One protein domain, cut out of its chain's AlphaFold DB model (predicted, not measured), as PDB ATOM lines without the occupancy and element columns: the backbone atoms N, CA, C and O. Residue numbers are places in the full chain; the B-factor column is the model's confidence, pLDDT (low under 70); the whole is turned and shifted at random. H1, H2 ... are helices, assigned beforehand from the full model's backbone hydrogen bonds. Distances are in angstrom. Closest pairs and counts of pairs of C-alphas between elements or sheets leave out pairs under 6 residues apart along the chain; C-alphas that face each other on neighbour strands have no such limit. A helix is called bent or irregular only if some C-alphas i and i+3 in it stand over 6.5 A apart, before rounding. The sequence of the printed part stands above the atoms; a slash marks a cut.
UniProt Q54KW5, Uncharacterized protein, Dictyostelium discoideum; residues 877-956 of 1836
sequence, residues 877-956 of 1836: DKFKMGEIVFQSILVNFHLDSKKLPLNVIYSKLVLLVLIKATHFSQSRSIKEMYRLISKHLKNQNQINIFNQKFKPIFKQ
ATOM      1  N   ASP A 877     130.279 182.565  99.088       88.03
ATOM      2  CA  ASP A 877     131.713 182.595  99.375       88.03
ATOM      3  C   ASP A 877     132.041 181.534 100.444       88.03
ATOM      4  O   ASP A 877     131.929 181.754 101.654       88.03
ATOM      5  N   LYS A 878     132.402 180.336  99.973       87.52
ATOM      6  CA  LYS A 878     132.684 179.147 100.793       87.52
ATOM      7  C   LYS A 878     133.861 179.359 101.735       87.52
ATOM      8  O   LYS A 878     133.858 178.819 102.837       87.52
ATOM      9  N   PHE A 879     134.832 180.167 101.328       84.24
ATOM     10  CA  PHE A 879     135.988 180.523 102.139       84.24
ATOM     11  C   PHE A 879     135.562 181.398 103.330       84.24
ATOM     12  O   PHE A 879     135.814 181.064 104.490       84.24
ATOM     13  N   LYS A 880     134.808 182.469 103.065       87.02
ATOM     14  CA  LYS A 880     134.275 183.366 104.101       87.02
ATOM     15  C   LYS A 880     133.260 182.673 105.005       87.02
ATOM     16  O   LYS A 880     133.251 182.928 106.207       87.02
ATOM     17  N   MET A 881     132.439 181.768 104.466       88.38
ATOM     18  CA  MET A 881     131.535 180.929 105.260       88.38
ATOM     19  C   MET A 881     132.312 179.986 106.193       88.38
ATOM     20  O   MET A 881     131.944 179.848 107.360       88.38
ATOM     21  N   GLY A 882     133.416 179.403 105.713       88.25
ATOM     22  CA  GLY A 882     134.358 178.632 106.523       88.25
ATOM     23  C   GLY A 882     134.873 179.432 107.716       88.25
ATOM     24  O   GLY A 882     134.638 179.044 108.865       88.25
ATOM     25  N   GLU A 883     135.524 180.570 107.462       86.59
ATOM     26  CA  GLU A 883     136.053 181.445 108.519       86.59
ATOM     27  C   GLU A 883     134.944 181.916 109.482       86.59
ATOM     28  O   GLU A 883     135.120 181.821 110.694       86.59
ATOM     29  N   ILE A 884     133.761 182.329 109.004       87.66
ATOM     30  CA  ILE A 884     132.641 182.749 109.875       87.66
ATOM     31  C   ILE A 884     132.198 181.622 110.821       87.66
ATOM     32  O   ILE A 884     131.983 181.864 112.012       87.66
ATOM     33  N   VAL A 885     132.075 180.384 110.334       88.47
ATOM     34  CA  VAL A 885     131.693 179.241 111.179       88.47
ATOM     35  C   VAL A 885     132.813 178.877 112.160       88.47
ATOM     36  O   VAL A 885     132.514 178.587 113.320       88.47
ATOM     37  N   PHE A 886     134.084 178.959 111.757       86.44
ATOM     38  CA  PHE A 886     135.224 178.738 112.655       86.44
ATOM     39  C   PHE A 886     135.324 179.804 113.749       86.44
ATOM     40  O   PHE A 886     135.407 179.454 114.926       86.44
ATOM     41  N   GLN A 887     135.226 181.091 113.403       86.71
ATOM     42  CA  GLN A 887     135.185 182.179 114.385       86.71
ATOM     43  C   GLN A 887     133.960 182.042 115.304       86.71
ATOM     44  O   GLN A 887     134.081 182.207 116.514       86.71
ATOM     45  N   SER A 888     132.798 181.633 114.776       88.33
ATOM     46  CA  SER A 888     131.615 181.308 115.587       88.33
ATOM     47  C   SER A 888     131.894 180.188 116.599       88.33
ATOM     48  O   SER A 888     131.475 180.297 117.751       88.33
ATOM     49  N   ILE A 889     132.604 179.121 116.220       88.49
ATOM     50  CA  ILE A 889     132.975 178.038 117.146       88.49
ATOM     51  C   ILE A 889     133.985 178.536 118.190       88.49
ATOM     52  O   ILE A 889     133.761 178.334 119.383       88.49
ATOM     53  N   LEU A 890     135.054 179.220 117.767       87.27
ATOM     54  CA  LEU A 890     136.112 179.739 118.643       87.27
ATOM     55  C   LEU A 890     135.577 180.740 119.673       87.27
ATOM     56  O   LEU A 890     135.849 180.599 120.863       87.27
ATOM     57  N   VAL A 891     134.772 181.717 119.244       86.13
ATOM     58  CA  VAL A 891     134.163 182.715 120.138       86.13
ATOM     59  C   VAL A 891     133.260 182.042 121.172       86.13
ATOM     60  O   VAL A 891     133.361 182.359 122.354       86.13
ATOM     61  N   ASN A 892     132.436 181.065 120.778       85.15
ATOM     62  CA  ASN A 892     131.603 180.330 121.736       85.15
ATOM     63  C   ASN A 892     132.438 179.467 122.707       85.15
ATOM     64  O   ASN A 892     132.129 179.437 123.896       85.15
ATOM     65  N   PHE A 893     133.522 178.829 122.246       82.71
ATOM     66  CA  PHE A 893     134.456 178.090 123.112       82.71
ATOM     67  C   PHE A 893     135.143 178.991 124.147       82.71
ATOM     68  O   PHE A 893     135.266 178.609 125.311       82.71
ATOM     69  N   HIS A 894     135.598 180.175 123.727       81.14
ATOM     70  CA  HIS A 894     136.285 181.125 124.600       81.14
ATOM     71  C   HIS A 894     135.339 181.840 125.574       81.14
ATOM     72  O   HIS A 894     135.757 182.133 126.691       81.14
ATOM     73  N   LEU A 895     134.086 182.103 125.182       78.48
ATOM     74  CA  LEU A 895     133.082 182.716 126.058       78.48
ATOM     75  C   LEU A 895     132.540 181.734 127.103       78.48
ATOM     76  O   LEU A 895     132.461 182.092 128.276       78.48
ATOM     77  N   ASP A 896     132.174 180.507 126.713       73.53
ATOM     78  CA  ASP A 896     131.747 179.481 127.669       73.53
ATOM     79  C   ASP A 896     131.962 178.048 127.150       73.53
ATOM     80  O   ASP A 896     131.065 177.393 126.610       73.53
ATOM     81  N   SER A 897     133.159 177.523 127.412       65.80
ATOM     82  CA  SER A 897     133.538 176.131 127.127       65.80
ATOM     83  C   SER A 897     132.661 175.046 127.782       65.80
ATOM     84  O   SER A 897     132.812 173.875 127.432       65.80
ATOM     85  N   LYS A 898     131.743 175.380 128.706       72.58
ATOM     86  CA  LYS A 898     130.754 174.429 129.247       72.58
ATOM     87  C   LYS A 898     129.436 174.415 128.462       72.58
ATOM     88  O   LYS A 898     128.685 173.454 128.606       72.58
ATOM     89  N   LYS A 899     129.128 175.450 127.665       73.17
ATOM     90  CA  LYS A 899     127.812 175.619 127.011       73.17
ATOM     91  C   LYS A 899     127.714 175.125 125.569       73.17
ATOM     92  O   LYS A 899     126.594 174.937 125.106       73.17
ATOM     93  N   LEU A 900     128.821 174.926 124.850       82.01
ATOM     94  CA  LEU A 900     128.783 174.455 123.460       82.01
ATOM     95  C   LEU A 900     129.053 172.937 123.394       82.01
ATOM     96  O   LEU A 900     130.216 172.529 123.398       82.01
ATOM     97  N   PRO A 901     128.021 172.071 123.354       87.67
ATOM     98  CA  PRO A 901     128.226 170.628 123.392       87.67
ATOM     99  C   PRO A 901     128.873 170.114 122.098       87.67
ATOM    100  O   PRO A 901     128.635 170.623 121.000       87.67
ATOM    101  N   LEU A 902     129.691 169.062 122.230       88.81
ATOM    102  CA  LEU A 902     130.521 168.523 121.143       88.81
ATOM    103  C   LEU A 902     129.719 168.123 119.895       88.81
ATOM    104  O   LEU A 902     130.228 168.251 118.788       88.81
ATOM    105  N   ASN A 903     128.458 167.702 120.033       90.02
ATOM    106  CA  ASN A 903     127.597 167.401 118.887       90.02
ATOM    107  C   ASN A 903     127.303 168.637 118.013       90.02
ATOM    108  O   ASN A 903     127.293 168.510 116.795       90.02
ATOM    109  N   VAL A 904     127.123 169.829 118.591       91.04
ATOM    110  CA  VAL A 904     126.881 171.075 117.835       91.04
ATOM    111  C   VAL A 904     128.138 171.502 117.075       91.04
ATOM    112  O   VAL A 904     128.052 171.914 115.920       91.04
ATOM    113  N   ILE A 905     129.311 171.364 117.701       91.92
ATOM    114  CA  ILE A 905     130.602 171.640 117.054       91.92
ATOM    115  C   ILE A 905     130.818 170.650 115.905       91.92
ATOM    116  O   ILE A 905     131.071 171.068 114.780       91.92
ATOM    117  N   TYR A 906     130.636 169.351 116.163       93.93
ATOM    118  CA  TYR A 906     130.725 168.300 115.152       93.93
ATOM    119  C   TYR A 906     129.800 168.575 113.959       93.93
ATOM    120  O   TYR A 906     130.275 168.610 112.830       93.93
ATOM    121  N   SER A 907     128.514 168.860 114.191       93.18
ATOM    122  CA  SER A 907     127.556 169.162 113.120       93.18
ATOM    123  C   SER A 907     127.947 170.391 112.293       93.18
ATOM    124  O   SER A 907     127.801 170.364 111.073       93.18
ATOM    125  N   LYS A 908     128.497 171.449 112.913       93.91
ATOM    126  CA  LYS A 908     129.029 172.610 112.175       93.91
ATOM    127  C   LYS A 908     130.225 172.237 111.290       93.91
ATOM    128  O   LYS A 908     130.299 172.699 110.156       93.91
ATOM    129  N   LEU A 909     131.138 171.391 111.771       93.72
ATOM    130  CA  LEU A 909     132.320 170.973 111.004       93.72
ATOM    131  C   LEU A 909     131.981 169.972 109.890       93.72
ATOM    132  O   LEU A 909     132.520 170.085 108.791       93.72
ATOM    133  N   VAL A 910     131.036 169.056 110.131       94.34
ATOM    134  CA  VAL A 910     130.444 168.200 109.087       94.34
ATOM    135  C   VAL A 910     129.785 169.057 108.007       94.34
ATOM    136  O   VAL A 910     129.996 168.801 106.826       94.34
ATOM    137  N   LEU A 911     129.038 170.102 108.383       92.34
ATOM    138  CA  LEU A 911     128.414 171.005 107.414       92.34
ATOM    139  C   LEU A 911     129.460 171.716 106.541       92.34
ATOM    140  O   LEU A 911     129.304 171.732 105.324       92.34
ATOM    141  N   LEU A 912     130.547 172.240 107.125       92.94
ATOM    142  CA  LEU A 912     131.640 172.855 106.355       92.94
ATOM    143  C   LEU A 912     132.275 171.885 105.350       92.94
ATOM    144  O   LEU A 912     132.489 172.257 104.195       92.94
ATOM    145  N   VAL A 913     132.510 170.635 105.763       92.12
ATOM    146  CA  VAL A 913     132.984 169.557 104.882       92.12
ATOM    147  C   VAL A 913     131.997 169.283 103.741       92.12
ATOM    148  O   VAL A 913     132.398 169.274 102.578       92.12
ATOM    149  N   LEU A 914     130.707 169.110 104.046       91.42
ATOM    150  CA  LEU A 914     129.676 168.784 103.053       91.42
ATOM    151  C   LEU A 914     129.515 169.873 101.983       91.42
ATOM    152  O   LEU A 914     129.385 169.556 100.801       91.42
ATOM    153  N   ILE A 915     129.559 171.151 102.370       91.21
ATOM    154  CA  ILE A 915     129.385 172.280 101.436       91.21
ATOM    155  C   ILE A 915     130.691 172.662 100.707       91.21
ATOM    156  O   ILE A 915     130.680 173.535  99.832       91.21
ATOM    157  N   LYS A 916     131.809 171.996 101.044       88.95
ATOM    158  CA  LYS A 916     133.188 172.322 100.629       88.95
ATOM    159  C   LYS A 916     133.619 173.744 101.021       88.95
ATOM    160  O   LYS A 916     134.366 174.402 100.304       88.95
ATOM    161  N   ALA A 917     133.158 174.210 102.181       89.70
ATOM    162  CA  ALA A 917     133.660 175.401 102.870       89.70
ATOM    163  C   ALA A 917     134.843 175.024 103.773       89.70
ATOM    164  O   ALA A 917     134.866 175.307 104.970       89.70
ATOM    165  N   THR A 918     135.797 174.301 103.186       84.34
ATOM    166  CA  THR A 918     136.949 173.742 103.886       84.34
ATOM    167  C   THR A 918     138.216 174.554 103.678       84.34
ATOM    168  O   THR A 918     139.175 174.285 104.383       84.34
ATOM    169  N   HIS A 919     138.255 175.543 102.777       81.92
ATOM    170  CA  HIS A 919     139.439 176.385 102.569       81.92
ATOM    171  C   HIS A 919     139.498 177.577 103.534       81.92
ATOM    172  O   HIS A 919     138.516 178.301 103.683       81.92
ATOM    173  N   PHE A 920     140.673 177.809 104.130       81.34
ATOM    174  CA  PHE A 920     140.928 178.872 105.113       81.34
ATOM    175  C   PHE A 920     142.260 179.582 104.843       81.34
ATOM    176  O   PHE A 920     143.193 178.965 104.318       81.34
ATOM    177  N   SER A 921     142.401 180.849 105.251       73.55
ATOM    178  CA  SER A 921     143.704 181.534 105.196       73.55
ATOM    179  C   SER A 921     144.478 181.374 106.498       73.55
ATOM    180  O   SER A 921     145.680 181.117 106.476       73.55
ATOM    181  N   GLN A 922     143.809 181.483 107.648       72.76
ATOM    182  CA  GLN A 922     144.506 181.597 108.926       72.76
ATOM    183  C   GLN A 922     144.725 180.236 109.591       72.76
ATOM    184  O   GLN A 922     143.890 179.753 110.356       72.76
ATOM    185  N   SER A 923     145.918 179.658 109.395       75.04
ATOM    186  CA  SER A 923     146.358 178.413 110.064       75.04
ATOM    187  C   SER A 923     146.111 178.412 111.576       75.04
ATOM    188  O   SER A 923     145.749 177.387 112.155       75.04
ATOM    189  N   ARG A 924     146.225 179.584 112.212       76.98
ATOM    190  CA  ARG A 924     145.967 179.801 113.638       76.98
ATOM    191  C   ARG A 924     144.553 179.395 114.067       76.98
ATOM    192  O   ARG A 924     144.435 178.726 115.090       76.98
ATOM    193  N   SER A 925     143.510 179.743 113.310       79.42
ATOM    194  CA  SER A 925     142.111 179.468 113.680       79.42
ATOM    195  C   SER A 925     141.842 177.962 113.783       79.42
ATOM    196  O   SER A 925     141.250 177.488 114.752       79.42
ATOM    197  N   ILE A 926     142.346 177.190 112.817       84.93
ATOM    198  CA  ILE A 926     142.098 175.750 112.714       84.93
ATOM    199  C   ILE A 926     142.996 174.976 113.687       84.93
ATOM    200  O   ILE A 926     142.498 174.103 114.401       84.93
ATOM    201  N   LYS A 927     144.285 175.339 113.795       85.67
ATOM    202  CA  LYS A 927     145.202 174.776 114.803       85.67
ATOM    203  C   LYS A 927     144.682 174.992 116.226       85.67
ATOM    204  O   LYS A 927     144.758 174.078 117.045       85.67
ATOM    205  N   GLU A 928     144.165 176.181 116.538       84.31
ATOM    206  CA  GLU A 928     143.696 176.474 117.892       84.31
ATOM    207  C   GLU A 928     142.329 175.846 118.175       84.31
ATOM    208  O   GLU A 928     142.149 175.298 119.257       84.31
ATOM    209  N   MET A 929     141.408 175.781 117.204       87.64
ATOM    210  CA  MET A 929     140.165 175.019 117.379       87.64
ATOM    211  C   MET A 929     140.440 173.517 117.579       87.64
ATOM    212  O   MET A 929     139.815 172.900 118.439       87.64
ATOM    213  N   TYR A 930     141.405 172.939 116.852       91.18
ATOM    214  CA  TYR A 930     141.865 171.564 117.077       91.18
ATOM    215  C   TYR A 930     142.350 171.367 118.520       91.18
ATOM    216  O   TYR A 930     141.836 170.507 119.235       91.18
ATOM    217  N   ARG A 931     143.278 172.224 118.976       86.34
ATOM    218  CA  ARG A 931     143.845 172.197 120.336       86.34
ATOM    219  C   ARG A 931     142.812 172.441 121.434       86.34
ATOM    220  O   ARG A 931     142.956 171.887 122.518       86.34
ATOM    221  N   LEU A 932     141.820 173.299 121.199       85.36
ATOM    222  CA  LEU A 932     140.735 173.550 122.147       85.36
ATOM    223  C   LEU A 932     139.857 172.309 122.267       85.36
ATOM    224  O   LEU A 932     139.642 171.834 123.380       85.36
ATOM    225  N   ILE A 933     139.408 171.744 121.141       87.77
ATOM    226  CA  ILE A 933     138.575 170.541 121.167       87.77
ATOM    227  C   ILE A 933     139.338 169.388 121.827       87.77
ATOM    228  O   ILE A 933     138.781 168.813 122.754       87.77
ATOM    229  N   SER A 934     140.592 169.097 121.448       85.99
ATOM    230  CA  SER A 934     141.351 167.977 122.034       85.99
ATOM    231  C   SER A 934     141.590 168.144 123.542       85.99
ATOM    232  O   SER A 934     141.311 167.226 124.309       85.99
ATOM    233  N   LYS A 935     141.986 169.339 124.010       83.12
ATOM    234  CA  LYS A 935     142.203 169.622 125.448       83.12
ATOM    235  C   LYS A 935     140.932 169.636 126.301       83.12
ATOM    236  O   LYS A 935     141.033 169.559 127.527       83.12
ATOM    237  N   HIS A 936     139.750 169.784 125.703       82.39
ATOM    238  CA  HIS A 936     138.484 169.777 126.442       82.39
ATOM    239  C   HIS A 936     137.929 168.365 126.709       82.39
ATOM    240  O   HIS A 936     136.985 168.225 127.488       82.39
ATOM    241  N   LEU A 937     138.535 167.324 126.131       82.61
ATOM    242  CA  LEU A 937     138.176 165.921 126.349       82.61
ATOM    243  C   LEU A 937     138.883 165.420 127.614       82.61
ATOM    244  O   LEU A 937     140.108 165.381 127.668       82.61
ATOM    245  N   LYS A 938     138.121 165.044 128.644       81.08
ATOM    246  CA  LYS A 938     138.673 164.566 129.931       81.08
ATOM    247  C   LYS A 938     138.337 163.119 130.265       81.08
ATOM    248  O   LYS A 938     138.845 162.581 131.241       81.08
ATOM    249  N   ASN A 939     137.434 162.512 129.506       85.11
ATOM    250  CA  ASN A 939     136.982 161.140 129.696       85.11
ATOM    251  C   ASN A 939     137.328 160.334 128.440       85.11
ATOM    252  O   ASN A 939     137.147 160.838 127.329       85.11
ATOM    253  N   GLN A 940     137.755 159.079 128.602       85.29
ATOM    254  CA  GLN A 940     138.098 158.191 127.489       85.29
ATOM    255  C   GLN A 940     136.983 158.085 126.438       85.29
ATOM    256  O   GLN A 940     137.266 158.049 125.247       85.29
ATOM    257  N   ASN A 941     135.708 158.155 126.835       88.47
ATOM    258  CA  ASN A 941     134.582 158.186 125.898       88.47
ATOM    259  C   ASN A 941     134.573 159.449 125.018       88.47
ATOM    260  O   ASN A 941     134.228 159.372 123.842       88.47
ATOM    261  N   GLN A 942     134.985 160.607 125.544       88.55
ATOM    262  CA  GLN A 942     135.124 161.843 124.764       88.55
ATOM    263  C   GLN A 942     136.334 161.774 123.819       88.55
ATOM    264  O   GLN A 942     136.225 162.194 122.668       88.55
ATOM    265  N   ILE A 943     137.448 161.196 124.276       86.62
ATOM    266  CA  ILE A 943     138.659 160.958 123.470       86.62
ATOM    267  C   ILE A 943     138.352 159.985 122.319       86.62
ATOM    268  O   ILE A 943     138.671 160.266 121.165       86.62
ATOM    269  N   ASN A 944     137.623 158.903 122.596       90.14
ATOM    270  CA  ASN A 944     137.137 157.957 121.591       90.14
ATOM    271  C   ASN A 944     136.202 158.636 120.576       90.14
ATOM    272  O   ASN A 944     136.393 158.475 119.373       90.14
ATOM    273  N   ILE A 945     135.242 159.455 121.030       89.70
ATOM    274  CA  ILE A 945     134.366 160.242 120.142       89.70
ATOM    275  C   ILE A 945     135.182 161.200 119.261       89.70
ATOM    276  O   ILE A 945     134.883 161.339 118.076       89.70
ATOM    277  N   PHE A 946     136.221 161.845 119.794       91.60
ATOM    278  CA  PHE A 946     137.101 162.709 119.008       91.60
ATOM    279  C   PHE A 946     137.881 161.926 117.953       91.60
ATOM    280  O   PHE A 946     137.810 162.270 116.775       91.60
ATOM    281  N   ASN A 947     138.539 160.834 118.339       90.92
ATOM    282  CA  ASN A 947     139.312 159.999 117.421       90.92
ATOM    283  C   ASN A 947     138.442 159.351 116.330       90.92
ATOM    284  O   ASN A 947     138.878 159.256 115.187       90.92
ATOM    285  N   GLN A 948     137.199 158.969 116.645       92.90
ATOM    286  CA  GLN A 948     136.267 158.367 115.684       92.90
ATOM    287  C   GLN A 948     135.531 159.384 114.799       92.90
ATOM    288  O   GLN A 948     135.174 159.046 113.675       92.90
ATOM    289  N   LYS A 949     135.257 160.605 115.288       93.63
ATOM    290  CA  LYS A 949     134.390 161.577 114.586       93.63
ATOM    291  C   LYS A 949     135.097 162.865 114.170       93.63
ATOM    292  O   LYS A 949     134.924 163.320 113.045       93.63
ATOM    293  N   PHE A 950     135.907 163.457 115.043       94.36
ATOM    294  CA  PHE A 950     136.576 164.736 114.773       94.36
ATOM    295  C   PHE A 950     137.921 164.570 114.058       94.36
ATOM    296  O   PHE A 950     138.178 165.299 113.103       94.36
ATOM    297  N   LYS A 951     138.773 163.619 114.473       93.59
ATOM    298  CA  LYS A 951     140.099 163.404 113.864       93.59
ATOM    299  C   LYS A 951     140.010 163.100 112.351       93.59
ATOM    300  O   LYS A 951     140.812 163.675 111.618       93.59
ATOM    301  N   PRO A 952     139.013 162.343 111.834       94.59
ATOM    302  CA  PRO A 952     138.794 162.191 110.390       94.59
ATOM    303  C   PRO A 952     138.438 163.501 109.674       94.59
ATOM    304  O   PRO A 952     139.012 163.787 108.625       94.59
ATOM    305  N   ILE A 953     137.562 164.335 110.254       94.33
ATOM    306  CA  ILE A 953     137.230 165.658 109.697       94.33
ATOM    307  C   ILE A 953     138.477 166.537 109.647       94.33
ATOM    308  O   ILE A 953     138.771 167.122 108.613       94.33
ATOM    309  N   PHE A 954     139.254 166.600 110.727       94.23
ATOM    310  CA  PHE A 954     140.491 167.376 110.745       94.23
ATOM    311  C   PHE A 954     141.545 166.844 109.761       94.23
ATOM    312  O   PHE A 954     142.240 167.646 109.140       94.23
ATOM    313  N   LYS A 955     141.626 165.524 109.544       92.94
ATOM    314  CA  LYS A 955     142.477 164.925 108.504       92.94
ATOM    315  C   LYS A 955     142.024 165.344 107.100       92.94
ATOM    316  O   LYS A 955     142.864 165.717 106.289       92.94
ATOM    317  N   GLN A 956     140.715 165.404 106.840       92.74
ATOM    318  CA  GLN A 956     140.189 165.983 105.599       92.74
ATOM    319  C   GLN A 956     140.513 167.481 105.477       92.74
ATOM    320  O   GLN A 956     141.094 167.886 104.476       92.74
TER     321      GLN A 956
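Overview. This is residues 877 to 956 of the 1836 residues of an uncharacterized protein of Dictyostelium discoideum (UniProt Q54KW5). Four helices make an up-and-down bundle, each of H1 to H4 running against the one before it, built of two helical hairpins, H1 with H2 and H3 with H4. H1 and H4 lie at opposite corners of the bundle, with H2 and H3 at the two corners between them; H3 is set aslant to H1, and H4 has a kink. The printed part has 80 residues with four named helices, in the order H1, H2, H3, H4, and no named strand; its class is all helix. The whole is compact, with a radius of gyration of the C-alphas of 12.0 A, and the C-alphas span 37 by 26 by 20 A.

Along the chain. H1, the longest helix, holds residues 878 to 896 and measures 26.9 A from first to last C-alpha; C-alpha 878 is at (132.684, 179.147, 100.793). H2 holds residues 902 to 915 and measures 20.1 A. H3 holds residues 923 to 935 and measures 18.2 A, beginning with C-alpha 923 at (146.358, 178.413, 110.064). H4 holds residues 940 to 956 and measures 23.3 A, ending with C-alpha 956 at (140.189, 165.983, 105.599). H4 is irregular, but only just: C-alphas 948 and 951 are 6.6 A apart. It has a kink of 34 degrees near residue 949.

Arrangement. H1 and H2, a hairpin, touch and run opposite ways at a shallow tilt of 7 degrees; their closest C-alphas, those of Gly 882 and Leu 912, are 6.4 A apart. H1 touches H3 with residues 886 to 893 alone. These two run the same way at a steep tilt of 41 degrees, and their closest C-alphas, those of Leu 890 and Met 929, are 6.3 A apart. H4 touches H2 with residues 949 to 953 alone, the same way at a shallow tilt of 16 degrees; the closest C-alphas, those of Tyr 906 and Phe 950, are 6.9 A apart. H3 and H4, the second hairpin, only just touch, with 3 pairs of C-alphas within 8 A; H3 does so with residues 930 to 934 alone. They run opposite ways at a shallow tilt of 18 degrees, and their closest C-alphas, those of Ser 934 and Phe 946, are 7.4 A apart. H1 and H4 are apart, and H2 and H3 are only just apart, their closest C-alphas 8.3 A from each other. In H1, H2 and H3 every O i to N i+4 pair is within hydrogen-bond range; in H4 10 of 13 are.

Size, cuts and confidence. The C-alphas farthest apart are those of Asp 877 and Gln 940, at 37.8 A. The printed part has no cut. The links H1 to H2 and H3 to H4 are tight, the link H2 to H3 is short, and no link is long. The mean pLDDT of the printed part is 86.7, and residue 897 alone is under 70.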